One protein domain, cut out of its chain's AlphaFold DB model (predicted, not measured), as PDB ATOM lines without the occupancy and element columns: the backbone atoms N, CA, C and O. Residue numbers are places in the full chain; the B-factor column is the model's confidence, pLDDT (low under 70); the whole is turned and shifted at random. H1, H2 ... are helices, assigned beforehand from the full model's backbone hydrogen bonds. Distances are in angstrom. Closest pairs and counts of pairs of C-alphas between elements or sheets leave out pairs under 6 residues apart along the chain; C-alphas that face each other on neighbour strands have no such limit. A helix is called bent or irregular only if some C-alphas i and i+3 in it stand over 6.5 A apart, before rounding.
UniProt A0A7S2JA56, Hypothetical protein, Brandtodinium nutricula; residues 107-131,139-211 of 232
ATOM      1  N   ASP A 107       7.635  47.375 129.289       96.81
ATOM      2  CA  ASP A 107       7.425  46.088 129.954       96.81
ATOM      3  C   ASP A 107       8.136  44.936 129.229       96.81
ATOM      4  O   ASP A 107       8.789  44.109 129.865       96.81
ATOM      5  N   ASP A 108       8.071  44.894 127.897       97.94
ATOM      6  CA  ASP A 108       8.752  43.876 127.090       97.94
ATOM      7  C   ASP A 108      10.273  44.046 127.117       97.94
ATOM      8  O   ASP A 108      11.011  43.059 127.169       97.94
ATOM      9  N   ALA A 109      10.752  45.291 127.145       97.56
ATOM     10  CA  ALA A 109      12.159  45.616 127.323       97.56
ATOM     11  C   ALA A 109      12.670  45.124 128.686       97.56
ATOM     12  O   ALA A 109      13.711  44.466 128.748       97.56
ATOM     13  N   ALA A 110      11.913  45.367 129.760       97.38
ATOM     14  CA  ALA A 110      12.221  44.857 131.092       97.38
ATOM     15  C   ALA A 110      12.188  43.324 131.143       97.38
ATOM     16  O   ALA A 110      13.102  42.709 131.694       97.38
ATOM     17  N   ARG A 111      11.193  42.682 130.513       97.56
ATOM     18  CA  ARG A 111      11.124  41.214 130.395       97.56
ATOM     19  C   ARG A 111      12.337  40.653 129.664       97.56
ATOM     20  O   ARG A 111      12.918  39.670 130.120       97.56
ATOM     21  N   LEU A 112      12.715  41.248 128.533       97.88
ATOM     22  CA  LEU A 112      13.884  40.826 127.764       97.88
ATOM     23  C   LEU A 112      15.162  40.983 128.590       97.88
ATOM     24  O   LEU A 112      15.957  40.048 128.642       97.88
ATOM     25  N   PHE A 113      15.332  42.123 129.259       97.38
ATOM     26  CA  PHE A 113      16.473  42.383 130.131       97.38
ATOM     27  C   PHE A 113      16.571  41.334 131.248       97.38
ATOM     28  O   PHE A 113      17.576  40.633 131.343       97.38
ATOM     29  N   LEU A 114      15.496  41.126 132.018       96.75
ATOM     30  CA  LEU A 114      15.434  40.143 133.109       96.75
ATOM     31  C   LEU A 114      15.670  38.697 132.648       96.75
ATOM     32  O   LEU A 114      16.210  37.894 133.401       96.75
ATOM     33  N   ARG A 115      15.292  38.345 131.413       96.94
ATOM     34  CA  ARG A 115      15.570  37.017 130.835       96.94
ATOM     35  C   ARG A 115      17.036  36.808 130.455       96.94
ATOM     36  O   ARG A 115      17.426  35.672 130.200       96.94
ATOM     37  N   ARG A 116      17.820  37.879 130.321       97.31
ATOM     38  CA  ARG A 116      19.188  37.850 129.778       97.31
ATOM     39  C   ARG A 116      20.262  38.191 130.807       97.31
ATOM     40  O   ARG A 116      21.429  37.904 130.546       97.31
ATOM     41  N   VAL A 117      19.892  38.771 131.952       96.50
ATOM     42  CA  VAL A 117      20.828  38.983 133.065       96.50
ATOM     43  C   VAL A 117      21.381  37.646 133.555       96.50
ATOM     44  O   VAL A 117      20.667  36.649 133.631       96.50
ATOM     45  N   GLN A 118      22.668  37.626 133.896       94.94
ATOM     46  CA  GLN A 118      23.384  36.399 134.263       94.94
ATOM     47  C   GLN A 118      23.370  36.138 135.777       94.94
ATOM     48  O   GLN A 118      23.952  35.163 136.253       94.94
ATOM     49  N   ARG A 119      22.712  37.007 136.555       95.06
ATOM     50  CA  ARG A 119      22.455  36.813 137.985       95.06
ATOM     51  C   ARG A 119      21.085  37.366 138.391       95.06
ATOM     52  O   ARG A 119      20.599  38.295 137.745       95.06
ATOM     53  N   PRO A 120      20.490  36.869 139.491       94.38
ATOM     54  CA  PRO A 120      19.329  37.507 140.094       94.38
ATOM     55  C   PRO A 120      19.634  38.965 140.466       94.38
ATOM     56  O   PRO A 120      20.697  39.272 141.021       94.38
ATOM     57  N   LEU A 121      18.695  39.856 140.164       94.44
ATOM     58  CA  LEU A 121      18.721  41.235 140.650       94.44
ATOM     59  C   LEU A 121      18.271  41.270 142.108       94.44
ATOM     60  O   LEU A 121      17.503  40.404 142.522       94.44
ATOM     61  N   ARG A 122      18.706  42.268 142.873       93.62
ATOM     62  CA  ARG A 122      18.211  42.527 144.232       93.62
ATOM     63  C   ARG A 122      17.268  43.724 144.256       93.62
ATOM     64  O   ARG A 122      17.290  44.561 143.354       93.62
ATOM     65  N   TRP A 123      16.418  43.800 145.277       91.38
ATOM     66  CA  TRP A 123      15.431  44.878 145.400       91.38
ATOM     67  C   TRP A 123      16.076  46.255 145.596       91.38
ATOM     68  O   TRP A 123      15.576  47.238 145.053       91.38
ATOM     69  N   ASP A 124      17.199  46.330 146.309       91.06
ATOM     70  CA  ASP A 124      17.981  47.555 146.504       91.06
ATOM     71  C   ASP A 124      18.622  48.103 145.214       91.06
ATOM     72  O   ASP A 124      18.970  49.278 145.165       91.06
ATOM     73  N   GLU A 125      18.738  47.291 144.158       91.50
ATOM     74  CA  GLU A 125      19.222  47.717 142.834       91.50
ATOM     75  C   GLU A 125      18.116  48.333 141.963       91.50
ATOM     76  O   GLU A 125      18.408  49.045 141.005       91.50
ATOM     77  N   LEU A 126      16.850  48.035 142.265       89.88
ATOM     78  CA  LEU A 126      15.691  48.513 141.502       89.88
ATOM     79  C   LEU A 126      15.021  49.728 142.139       89.88
ATOM     80  O   LEU A 126      14.322  50.482 141.459       89.88
ATOM     81  N   LEU A 127      15.180  49.894 143.449       84.69
ATOM     82  CA  LEU A 127      14.593  51.005 144.176       84.69
ATOM     83  C   LEU A 127      15.485  52.245 144.044       84.69
ATOM     84  O   LEU A 127      16.704  52.139 144.181       84.69
ATOM     85  N   PRO A 128      14.902  53.436 143.829       67.75
ATOM     86  CA  PRO A 128      15.668  54.669 143.856       67.75
ATOM     87  C   PRO A 128      16.302  54.819 145.240       67.75
ATOM     88  O   PRO A 128      15.596  54.945 146.242       67.75
ATOM     89  N   LEU A 129      17.633  54.810 145.311       63.50
ATOM     90  CA  LEU A 129      18.319  55.275 146.510       63.50
ATOM     91  C   LEU A 129      17.956  56.756 146.695       63.50
ATOM     92  O   LEU A 129      18.055  57.514 145.721       63.50
ATOM     93  N   PRO A 130      17.546  57.196 147.899       57.41
ATOM     94  CA  PRO A 130      17.375  58.610 148.191       57.41
ATOM     95  C   PRO A 130      18.748  59.268 148.079       57.41
ATOM     96  O   PRO A 130      19.552  59.280 149.006       57.41
ATOM     97  N   SER A 131      19.045  59.757 146.884       52.66
ATOM     98  CA  SER A 131      20.268  60.484 146.616       52.66
ATOM     99  C   SER A 131      20.126  61.811 147.341       52.66
ATOM    100  O   SER A 131      19.214  62.585 147.049       52.66
ATOM    101  N   VAL A 139      12.090  66.160 136.686       52.66
ATOM    102  CA  VAL A 139      11.000  65.516 135.919       52.66
ATOM    103  C   VAL A 139      11.003  63.980 136.003       52.66
ATOM    104  O   VAL A 139       9.966  63.348 135.846       52.66
ATOM    105  N   VAL A 140      12.153  63.352 136.281       55.47
ATOM    106  CA  VAL A 140      12.261  61.876 136.376       55.47
ATOM    107  C   VAL A 140      11.975  61.380 137.801       55.47
ATOM    108  O   VAL A 140      11.487  60.268 137.998       55.47
ATOM    109  N   ALA A 141      12.224  62.229 138.803       54.16
ATOM    110  CA  ALA A 141      12.035  61.903 140.212       54.16
ATOM    111  C   ALA A 141      10.558  61.673 140.583       54.16
ATOM    112  O   ALA A 141      10.260  60.820 141.416       54.16
ATOM    113  N   GLU A 142       9.630  62.383 139.940       54.00
ATOM    114  CA  GLU A 142       8.203  62.353 140.283       54.00
ATOM    115  C   GLU A 142       7.516  61.042 139.846       54.00
ATOM    116  O   GLU A 142       6.789  60.419 140.627       54.00
ATOM    117  N   ALA A 143       7.839  60.535 138.648       56.56
ATOM    118  CA  ALA A 143       7.360  59.232 138.171       56.56
ATOM    119  C   ALA A 143       7.903  58.065 139.021       56.56
ATOM    120  O   ALA A 143       7.196  57.087 139.279       56.56
ATOM    121  N   MET A 144       9.143  58.183 139.505       60.22
ATOM    122  CA  MET A 144       9.778  57.177 140.361       60.22
ATOM    123  C   MET A 144       9.260  57.205 141.805       60.22
ATOM    124  O   MET A 144       9.047  56.146 142.396       60.22
ATOM    125  N   ALA A 145       9.002  58.390 142.366       58.97
ATOM    126  CA  ALA A 145       8.449  58.541 143.714       58.97
ATOM    127  C   ALA A 145       7.036  57.940 143.831       58.97
ATOM    128  O   ALA A 145       6.728  57.262 144.813       58.97
ATOM    129  N   SER A 146       6.207  58.097 142.794       57.69
ATOM    130  CA  SER A 146       4.882  57.466 142.714       57.69
ATOM    131  C   SER A 146       4.966  55.930 142.646       57.69
ATOM    132  O   SER A 146       4.216  55.223 143.325       57.69
ATOM    133  N   ALA A 147       5.942  55.382 141.909       57.62
ATOM    134  CA  ALA A 147       6.194  53.938 141.879       57.62
ATOM    135  C   ALA A 147       6.688  53.394 143.232       57.62
ATOM    136  O   ALA A 147       6.280  52.306 143.638       57.62
ATOM    137  N   HIS A 148       7.504  54.166 143.954       60.91
ATOM    138  CA  HIS A 148       7.993  53.817 145.288       60.91
ATOM    139  C   HIS A 148       6.860  53.764 146.328       60.91
ATOM    140  O   HIS A 148       6.748  52.786 147.068       60.91
ATOM    141  N   ALA A 149       5.967  54.761 146.339       58.69
ATOM    142  CA  ALA A 149       4.810  54.793 147.237       58.69
ATOM    143  C   ALA A 149       3.818  53.643 146.961       58.69
ATOM    144  O   ALA A 149       3.296  53.030 147.897       58.69
ATOM    145  N   ALA A 150       3.611  53.293 145.687       55.66
ATOM    146  CA  ALA A 150       2.794  52.147 145.287       55.66
ATOM    147  C   ALA A 150       3.436  50.797 145.670       55.66
ATOM    148  O   ALA A 150       2.747  49.885 146.114       55.66
ATOM    149  N   ALA A 151       4.764  50.671 145.565       56.12
ATOM    150  CA  ALA A 151       5.480  49.451 145.948       56.12
ATOM    151  C   ALA A 151       5.522  49.221 147.474       56.12
ATOM    152  O   ALA A 151       5.611  48.073 147.914       56.12
ATOM    153  N   MET A 152       5.462  50.292 148.278       57.47
ATOM    154  CA  MET A 152       5.504  50.242 149.749       57.47
ATOM    155  C   MET A 152       4.141  49.976 150.402       57.47
ATOM    156  O   MET A 152       4.094  49.506 151.535       57.47
ATOM    157  N   THR A 153       3.028  50.243 149.715       55.91
ATOM    158  CA  THR A 153       1.677  50.152 150.303       55.91
ATOM    159  C   THR A 153       1.091  48.734 150.327       55.91
ATOM    160  O   THR A 153       0.091  48.514 151.002       55.91
ATOM    161  N   GLY A 154       1.719  47.754 149.659       54.03
ATOM    162  CA  GLY A 154       1.178  46.392 149.526       54.03
ATOM    163  C   GLY A 154       2.079  45.226 149.949       54.03
ATOM    164  O   GLY A 154       1.687  44.081 149.746       54.03
ATOM    165  N   ALA A 155       3.280  45.447 150.496       49.69
ATOM    166  CA  ALA A 155       4.252  44.365 150.682       49.69
ATOM    167  C   ALA A 155       4.689  44.161 152.137       49.69
ATOM    168  O   ALA A 155       5.256  45.056 152.762       49.69
ATOM    169  N   CYS A 156       4.511  42.928 152.628       49.31
ATOM    170  CA  CYS A 156       5.305  42.344 153.708       49.31
ATOM    171  C   CYS A 156       6.770  42.781 153.577       49.31
ATOM    172  O   CYS A 156       7.285  42.768 152.458       49.31
ATOM    173  N   ALA A 157       7.405  43.149 154.694       59.66
ATOM    174  CA  ALA A 157       8.794  43.601 154.788       59.66
ATOM    175  C   ALA A 157       9.707  42.894 153.768       59.66
ATOM    176  O   ALA A 157      10.136  41.760 153.980       59.66
ATOM    177  N   ARG A 158       9.939  43.542 152.619       70.44
ATOM    178  CA  ARG A 158      10.783  42.987 151.560       70.44
ATOM    179  C   ARG A 158      12.214  43.024 152.073       70.44
ATOM    180  O   ARG A 158      12.692  44.091 152.458       70.44
ATOM    181  N   ASP A 159      12.898  41.886 152.060       83.31
ATOM    182  CA  ASP A 159      14.346  41.882 152.236       83.31
ATOM    183  C   ASP A 159      14.969  42.618 151.044       83.31
ATOM    184  O   ASP A 159      15.016  42.098 149.928       83.31
ATOM    185  N   LEU A 160      15.407  43.856 151.283       86.31
ATOM    186  CA  LEU A 160      15.980  44.724 150.256       86.31
ATOM    187  C   LEU A 160      17.237  44.121 149.621       86.31
ATOM    188  O   LEU A 160      17.522  44.390 148.459       86.31
ATOM    189  N   ARG A 161      17.967  43.287 150.368       88.12
ATOM    190  CA  ARG A 161      19.175  42.611 149.883       88.12
ATOM    191  C   ARG A 161      18.871  41.262 149.237       88.12
ATOM    192  O   ARG A 161      19.764  40.669 148.629       88.12
ATOM    193  N   GLY A 162      17.637  40.785 149.368       90.06
ATOM    194  CA  GLY A 162      17.176  39.535 148.792       90.06
ATOM    195  C   GLY A 162      17.009  39.618 147.270       90.06
ATOM    196  O   GLY A 162      16.828  40.708 146.713       90.06
ATOM    197  N   PRO A 163      17.055  38.469 146.574       93.56
ATOM    198  CA  PRO A 163      16.828  38.419 145.140       93.56
ATOM    199  C   PRO A 163      15.377  38.778 144.794       93.56
ATOM    200  O   PRO A 163      14.425  38.444 145.505       93.56
ATOM    201  N   VAL A 164      15.201  39.417 143.647       92.50
ATOM    202  CA  VAL A 164      13.904  39.687 143.039       92.50
ATOM    203  C   VAL A 164      13.389  38.386 142.432       92.50
ATOM    204  O   VAL A 164      13.914  37.896 141.433       92.50
ATOM    205  N   ILE A 165      12.349  37.821 143.041       91.88
ATOM    206  CA  ILE A 165      11.645  36.645 142.527       91.88
ATOM    207  C   ILE A 165      10.386  37.136 141.819       91.88
ATOM    208  O   ILE A 165       9.493  37.688 142.464       91.88
ATOM    209  N   LEU A 166      10.316  36.943 140.501       92.25
ATOM    210  CA  LEU A 166       9.127  37.271 139.716       92.25
ATOM    211  C   LEU A 166       7.989  36.300 140.047       92.25
ATOM    212  O   LEU A 166       8.111  35.089 139.862       92.25
ATOM    213  N   CYS A 167       6.862  36.838 140.498       92.75
ATOM    214  CA  CYS A 167       5.616  36.114 140.687       92.75
ATOM    215  C   CYS A 167       4.438  36.962 140.195       92.75
ATOM    216  O   CYS A 167       4.544  38.179 140.068       92.75
ATOM    217  N   LYS A 168       3.278  36.337 139.966       92.69
ATOM    218  CA  LYS A 168       2.092  37.034 139.432       92.69
ATOM    219  C   LYS A 168       1.685  38.276 140.242       92.69
ATOM    220  O   LYS A 168       1.130  39.207 139.678       92.69
ATOM    221  N   ALA A 169       1.956  38.284 141.549       91.00
ATOM    222  CA  ALA A 169       1.593  39.384 142.438       91.00
ATOM    223  C   ALA A 169       2.534  40.600 142.346       91.00
ATOM    224  O   ALA A 169       2.107  41.700 142.671       91.00
ATOM    225  N   ASN A 170       3.797  40.422 141.934       91.31
ATOM    226  CA  ASN A 170       4.790  41.505 141.892       91.31
ATOM    227  C   ASN A 170       5.333  41.805 140.486       91.31
ATOM    228  O   ASN A 170       6.089  42.757 140.320       91.31
ATOM    229  N   GLU A 171       4.962  41.006 139.485       93.75
ATOM    230  CA  GLU A 171       5.516  41.071 138.136       93.75
ATOM    231  C   GLU A 171       5.367  42.461 137.513       93.75
ATOM    232  O   GLU A 171       6.357  43.027 137.058       93.75
ATOM    233  N   ALA A 172       4.169  43.047 137.556       93.94
ATOM    234  CA  ALA A 172       3.923  44.377 137.000       93.94
ATOM    235  C   ALA A 172       4.800  45.461 137.656       93.94
ATOM    236  O   ALA A 172       5.369  46.307 136.968       93.94
ATOM    237  N   ASP A 173       4.976  45.405 138.979       91.81
ATOM    238  CA  ASP A 173       5.821  46.356 139.704       91.81
ATOM    239  C   ASP A 173       7.302  46.178 139.378       91.81
ATOM    240  O   ASP A 173       8.001  47.164 139.151       91.81
ATOM    241  N   VAL A 174       7.786  44.932 139.329       94.06
ATOM    242  CA  VAL A 174       9.183  44.643 138.988       94.06
ATOM    243  C   VAL A 174       9.489  45.103 137.568       94.06
ATOM    244  O   VAL A 174      10.508  45.756 137.353       94.06
ATOM    245  N   LEU A 175       8.608  44.809 136.607       96.31
ATOM    246  CA  LEU A 175       8.790  45.236 135.222       96.31
ATOM    247  C   LEU A 175       8.813  46.755 135.106       96.31
ATOM    248  O   LEU A 175       9.721  47.290 134.475       96.31
ATOM    249  N   ARG A 176       7.901  47.451 135.788       95.25
ATOM    250  CA  ARG A 176       7.884  48.916 135.830       95.25
ATOM    251  C   ARG A 176       9.169  49.495 136.430       95.25
ATOM    252  O   ARG A 176       9.717  50.438 135.866       95.25
ATOM    253  N   LEU A 177       9.668  48.938 137.537       93.94
ATOM    254  CA  LEU A 177      10.911  49.394 138.172       93.94
ATOM    255  C   LEU A 177      12.133  49.165 137.272       93.94
ATOM    256  O   LEU A 177      12.951  50.065 137.104       93.94
ATOM    257  N   VAL A 178      12.237  47.989 136.648       95.31
ATOM    258  CA  VAL A 178      13.327  47.666 135.714       95.31
ATOM    259  C   VAL A 178      13.262  48.551 134.474       95.31
ATOM    260  O   VAL A 178      14.285  49.083 134.052       95.31
ATOM    261  N   ALA A 179      12.074  48.743 133.903       95.56
ATOM    262  CA  ALA A 179      11.880  49.588 132.732       95.56
ATOM    263  C   ALA A 179      12.212  51.059 133.019       95.56
ATOM    264  O   ALA A 179      12.762  51.744 132.160       95.56
ATOM    265  N   ALA A 180      11.906  51.533 134.231       93.25
ATOM    266  CA  ALA A 180      12.232  52.879 134.685       93.25
ATOM    267  C   ALA A 180      13.720  53.061 135.030       93.25
ATOM    268  O   ALA A 180      14.174  54.200 135.143       93.25
ATOM    269  N   HIS A 181      14.494  51.981 135.193       92.50
ATOM    270  CA  HIS A 181      15.912  52.085 135.526       92.50
ATOM    271  C   HIS A 181      16.663  52.878 134.435       92.50
ATOM    272  O   HIS A 181      16.551  52.520 133.258       92.50
ATOM    273  N   PRO A 182      17.470  53.905 134.777       91.12
ATOM    274  CA  PRO A 182      18.049  54.829 133.795       91.12
ATOM    275  C   PRO A 182      18.800  54.141 132.649       91.12
ATOM    276  O   PRO A 182      18.618  54.497 131.487       91.12
ATOM    277  N   SER A 183      19.596  53.115 132.956       92.06
ATOM    278  CA  SER A 183      20.379  52.376 131.957       92.06
ATOM    279  C   SER A 183      19.508  51.562 130.998       92.06
ATOM    280  O   SER A 183      19.898  51.385 129.851       92.06
ATOM    281  N   VAL A 184      18.334  51.093 131.436       93.62
ATOM    282  CA  VAL A 184      17.374  50.346 130.604       93.62
ATOM    283  C   VAL A 184      16.527  51.325 129.789       93.62
ATOM    284  O   VAL A 184      16.440  51.197 128.566       93.62
ATOM    285  N   ALA A 185      15.975  52.352 130.442       93.19
ATOM    286  CA  ALA A 185      15.169  53.398 129.817       93.19
ATOM    287  C   ALA A 185      15.931  54.130 128.698       93.19
ATOM    288  O   ALA A 185      15.376  54.394 127.629       93.19
ATOM    289  N   ALA A 186      17.228  54.393 128.902       92.25
ATOM    290  CA  ALA A 186      18.088  55.030 127.909       92.25
ATOM    291  C   ALA A 186      18.154  54.257 126.582       92.25
ATOM    292  O   ALA A 186      18.377  54.870 125.545       92.25
ATOM    293  N   LEU A 187      17.921  52.940 126.579       93.00
ATOM    294  CA  LEU A 187      18.007  52.103 125.379       93.00
ATOM    295  C   LEU A 187      16.750  52.126 124.508       93.00
ATOM    296  O   LEU A 187      16.769  51.541 123.424       93.00
ATOM    297  N   ARG A 188      15.671  52.785 124.960       93.81
ATOM    298  CA  ARG A 188      14.421  52.988 124.201       93.81
ATOM    299  C   ARG A 188      13.891  51.702 123.547       93.81
ATOM    300  O   ARG A 188      13.450  51.717 122.402       93.81
ATOM    301  N   GLY A 189      13.996  50.577 124.254       95.12
ATOM    302  CA  GLY A 189      13.494  49.290 123.780       95.12
ATOM    303  C   GLY A 189      14.336  48.599 122.700       95.12
ATOM    304  O   GLY A 189      13.861  47.625 122.125       95.12
ATOM    305  N   ASN A 190      15.558  49.049 122.394       94.31
ATOM    306  CA  ASN A 190      16.415  48.381 121.405       94.31
ATOM    307  C   ASN A 190      16.832  46.969 121.891       94.31
ATOM    308  O   ASN A 190      17.617  46.877 122.842       94.31
ATOM    309  N   PRO A 191      16.373  45.867 121.256       95.56
ATOM    310  CA  PRO A 191      16.593  44.512 121.769       95.56
ATOM    311  C   PRO A 191      18.070  44.126 121.859       95.56
ATOM    312  O   PRO A 191      18.497  43.552 122.858       95.56
ATOM    313  N   ARG A 192      18.862  44.468 120.834       93.12
ATOM    314  CA  ARG A 192      20.292  44.147 120.781       93.12
ATOM    315  C   ARG A 192      21.038  44.823 121.926       93.12
ATOM    316  O   ARG A 192      21.738  44.155 122.682       93.12
ATOM    317  N   ARG A 193      20.817  46.126 122.112       94.25
ATOM    318  CA  ARG A 193      21.465  46.889 123.186       94.25
ATOM    319  C   ARG A 193      21.004  46.446 124.574       94.25
ATOM    320  O   ARG A 193      21.804  46.459 125.503       94.25
ATOM    321  N   LEU A 194      19.739  46.043 124.727       95.94
ATOM    322  CA  LEU A 194      19.225  45.485 125.983       95.94
ATOM    323  C   LEU A 194      19.925  44.173 126.342       95.94
ATOM    324  O   LEU A 194      20.291  43.985 127.498       95.94
ATOM    325  N   VAL A 195      20.141  43.290 125.362       96.06
ATOM    326  CA  VAL A 195      20.896  42.041 125.556       96.06
ATOM    327  C   VAL A 195      22.350  42.342 125.918       96.06
ATOM    328  O   VAL A 195      22.867  41.767 126.870       96.06
ATOM    329  N   GLU A 196      23.000  43.265 125.206       94.62
ATOM    330  CA  GLU A 196      24.370  43.695 125.509       94.62
ATOM    331  C   GLU A 196      24.483  44.257 126.934       94.62
ATOM    332  O   GLU A 196      25.377  43.853 127.672       94.62
ATOM    333  N   LEU A 197      23.550  45.121 127.354       95.00
ATOM    334  CA  LEU A 197      23.492  45.652 128.718       95.00
ATOM    335  C   LEU A 197      23.255  44.542 129.753       95.00
ATOM    336  O   LEU A 197      23.932  44.510 130.777       95.00
ATOM    337  N   ALA A 198      22.324  43.625 129.493       96.00
ATOM    338  CA  ALA A 198      22.017  42.515 130.395       96.00
ATOM    339  C   ALA A 198      23.213  41.567 130.576       96.00
ATOM    340  O   ALA A 198      23.453  41.087 131.683       96.00
ATOM    341  N   ASN A 199      24.013  41.360 129.528       95.06
ATOM    342  CA  ASN A 199      25.240  40.564 129.593       95.06
ATOM    343  C   ASN A 199      26.324  41.203 130.480       95.06
ATOM    344  O   ASN A 199      27.193  40.490 130.976       95.06
ATOM    345  N   LEU A 200      26.272  42.521 130.719       94.56
ATOM    346  CA  LEU A 200      27.146  43.192 131.691       94.56
ATOM    347  C   LEU A 200      26.716  42.925 133.143       94.56
ATOM    348  O   LEU A 200      27.521  43.085 134.060       94.56
ATOM    349  N   VAL A 201      25.474  42.482 133.368       94.81
ATOM    350  CA  VAL A 201      24.953  42.089 134.686       94.81
ATOM    351  C   VAL A 201      25.391  40.661 135.009       94.81
ATOM    352  O   VAL A 201      24.600  39.714 135.015       94.81
ATOM    353  N   GLY A 202      26.692  40.512 135.249       93.19
ATOM    354  CA  GLY A 202      27.315  39.268 135.690       93.19
ATOM    355  C   GLY A 202      27.491  39.177 137.212       93.19
ATOM    356  O   GLY A 202      27.216  40.139 137.935       93.19
ATOM    357  N   PRO A 203      28.016  38.043 137.715       91.56
ATOM    358  CA  PRO A 203      28.365  37.866 139.129       91.56
ATOM    359  C   PRO A 203      29.376  38.891 139.669       91.56
ATOM    360  O   PRO A 203      29.423  39.131 140.871       91.56
ATOM    361  N   SER A 204      30.190  39.491 138.794       91.69
ATOM    362  CA  SER A 204      31.193  40.502 139.149       91.69
ATOM    363  C   SER A 204      30.618  41.906 139.363       91.69
ATOM    364  O   SER A 204      31.257  42.717 140.032       91.69
ATOM    365  N   LEU A 205      29.435  42.204 138.812       91.75
ATOM    366  CA  LEU A 205      28.810  43.522 138.910       91.75
ATOM    367  C   LEU A 205      28.121  43.674 140.268       91.75
ATOM    368  O   LEU A 205      27.161  42.951 140.560       91.75
ATOM    369  N   LYS A 206      28.558  44.646 141.078       88.81
ATOM    370  CA  LYS A 206      28.019  44.824 142.433       88.81
ATOM    371  C   LYS A 206      26.633  45.443 142.427       88.81
ATOM    372  O   LYS A 206      25.852  45.104 143.308       88.81
ATOM    373  N   ASN A 207      26.330  46.349 141.500       88.81
ATOM    374  CA  ASN A 207      25.037  47.033 141.437       88.81
ATOM    375  C   ASN A 207      24.743  47.539 140.012       88.81
ATOM    376  O   ASN A 207      25.660  47.952 139.305       88.81
ATOM    377  N   LEU A 208      23.469  47.557 139.610       89.56
ATOM    378  CA  LEU A 208      23.019  48.153 138.346       89.56
ATOM    379  C   LEU A 208      23.382  49.636 138.176       89.56
ATOM    380  O   LEU A 208      23.566  50.074 137.044       89.56
ATOM    381  N   VAL A 209      23.548  50.398 139.261       85.75
ATOM    382  CA  VAL A 209      23.972  51.812 139.212       85.75
ATOM    383  C   VAL A 209      25.373  51.977 138.602       85.75
ATOM    384  O   VAL A 209      25.672  53.017 138.021       85.75
ATOM    385  N   GLU A 210      26.224  50.945 138.665       86.31
ATOM    386  CA  GLU A 210      27.547  50.952 138.021       86.31
ATOM    387  C   GLU A 210      27.447  50.907 136.484       86.31
ATOM    388  O   GLU A 210      28.396  51.265 135.781       86.31
ATOM    389  N   LEU A 211      26.289  50.511 135.940       85.56
ATOM    390  CA  LEU A 211      26.005  50.573 134.511       85.56
ATOM    391  C   LEU A 211      25.689  52.019 134.134       85.56
ATOM    392  O   LEU A 211      24.525  52.400 134.000       85.56
TER     393      LEU A 211
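This is residues 107 to 131 and 139 to 211 of the 232 residues of the protein "Hypothetical protein" of Brandtodinium nutricula (UniProt A0A7S2JA56). Four longer helices pack one on the next, from H3 at one end through H4 and H1 to H6 at the other, with H1 crossing H4 at nearly a right angle. H3 and H4 form a hairpin whose long loop, residues 153 to 170, has no named element, and the short helices H2 and H5 lie near H4. The printed part has 98 residues, with six named helices in the order H1 to H6 and no named strand; the class is all helix. It is compact, with a radius of gyration of the C-alphas of 12.9 A, and spans 35 by 30 by 28 A.

Find C-alpha 139 at (11.000, 65.516, 135.919); from there H3, residues 139 to 152 and the longest helix, runs 21.3 A to C-alpha 152 at (5.504, 50.242, 149.749). H3 is neither bent nor irregular, but only just: C-alphas 139 and 142 are 6.1 A apart. Look next at H4, residues 171 to 180, 14.0 A long, and at H1, residues 107 to 116, 14.4 A long. H6, residues 191 to 200, runs 14.5 A to C-alpha 200 at (27.146, 43.192, 131.691). The short helices are H2, residues 123 to 126, and H5, residues 182 to 185.

Begin at H4, the hub, which touches H1, H2 and H3. H3 and H4 are a helical hairpin at a shallow tilt of 22 degrees, opposite ways; their closest C-alphas are those of Ala 151 and Asp 173, 7.0 A apart. H1 touches H4 at 89 degrees, about perpendicular, and their closest C-alphas, of Ala 110 and Ala 179, are 5.0 A apart. H2 and H4 only just touch, with 3 pairs of C-alphas within 8 A, the closest being Leu 126 and Leu 177 at 5.9 A. Move on from H1 to H6: they touch at a steep tilt of 44 degrees, the same way, with the C-alphas of Arg 116 and Ala 198 closest at 5.5 A. The helix packing is mostly crossed, but only just: 1 of 3 tilted pairs is shallow. H5 is close to H4 but not clearly touching it, the closest C-alphas, of Ala 179 and Ala 185, being 5.8 A apart. H3 and H6 are apart. Every O i to N i+4 pair is within hydrogen-bond range in H1, H4 and H6, and 9 of 10 are in H3; H2 and H5 are too short for such a pair.

The C-alphas of Cys 156 and Arg 192, the two farthest apart, are 36.2 A apart. Residues 132 to 138 are not printed, and C-alphas 131 and 139 are 15.0 A apart across the cut. Look for the long link between H3 and H4. The mean pLDDT of the printed part is 84.3; residues 128 to 131 and 139 to 157 are under 70.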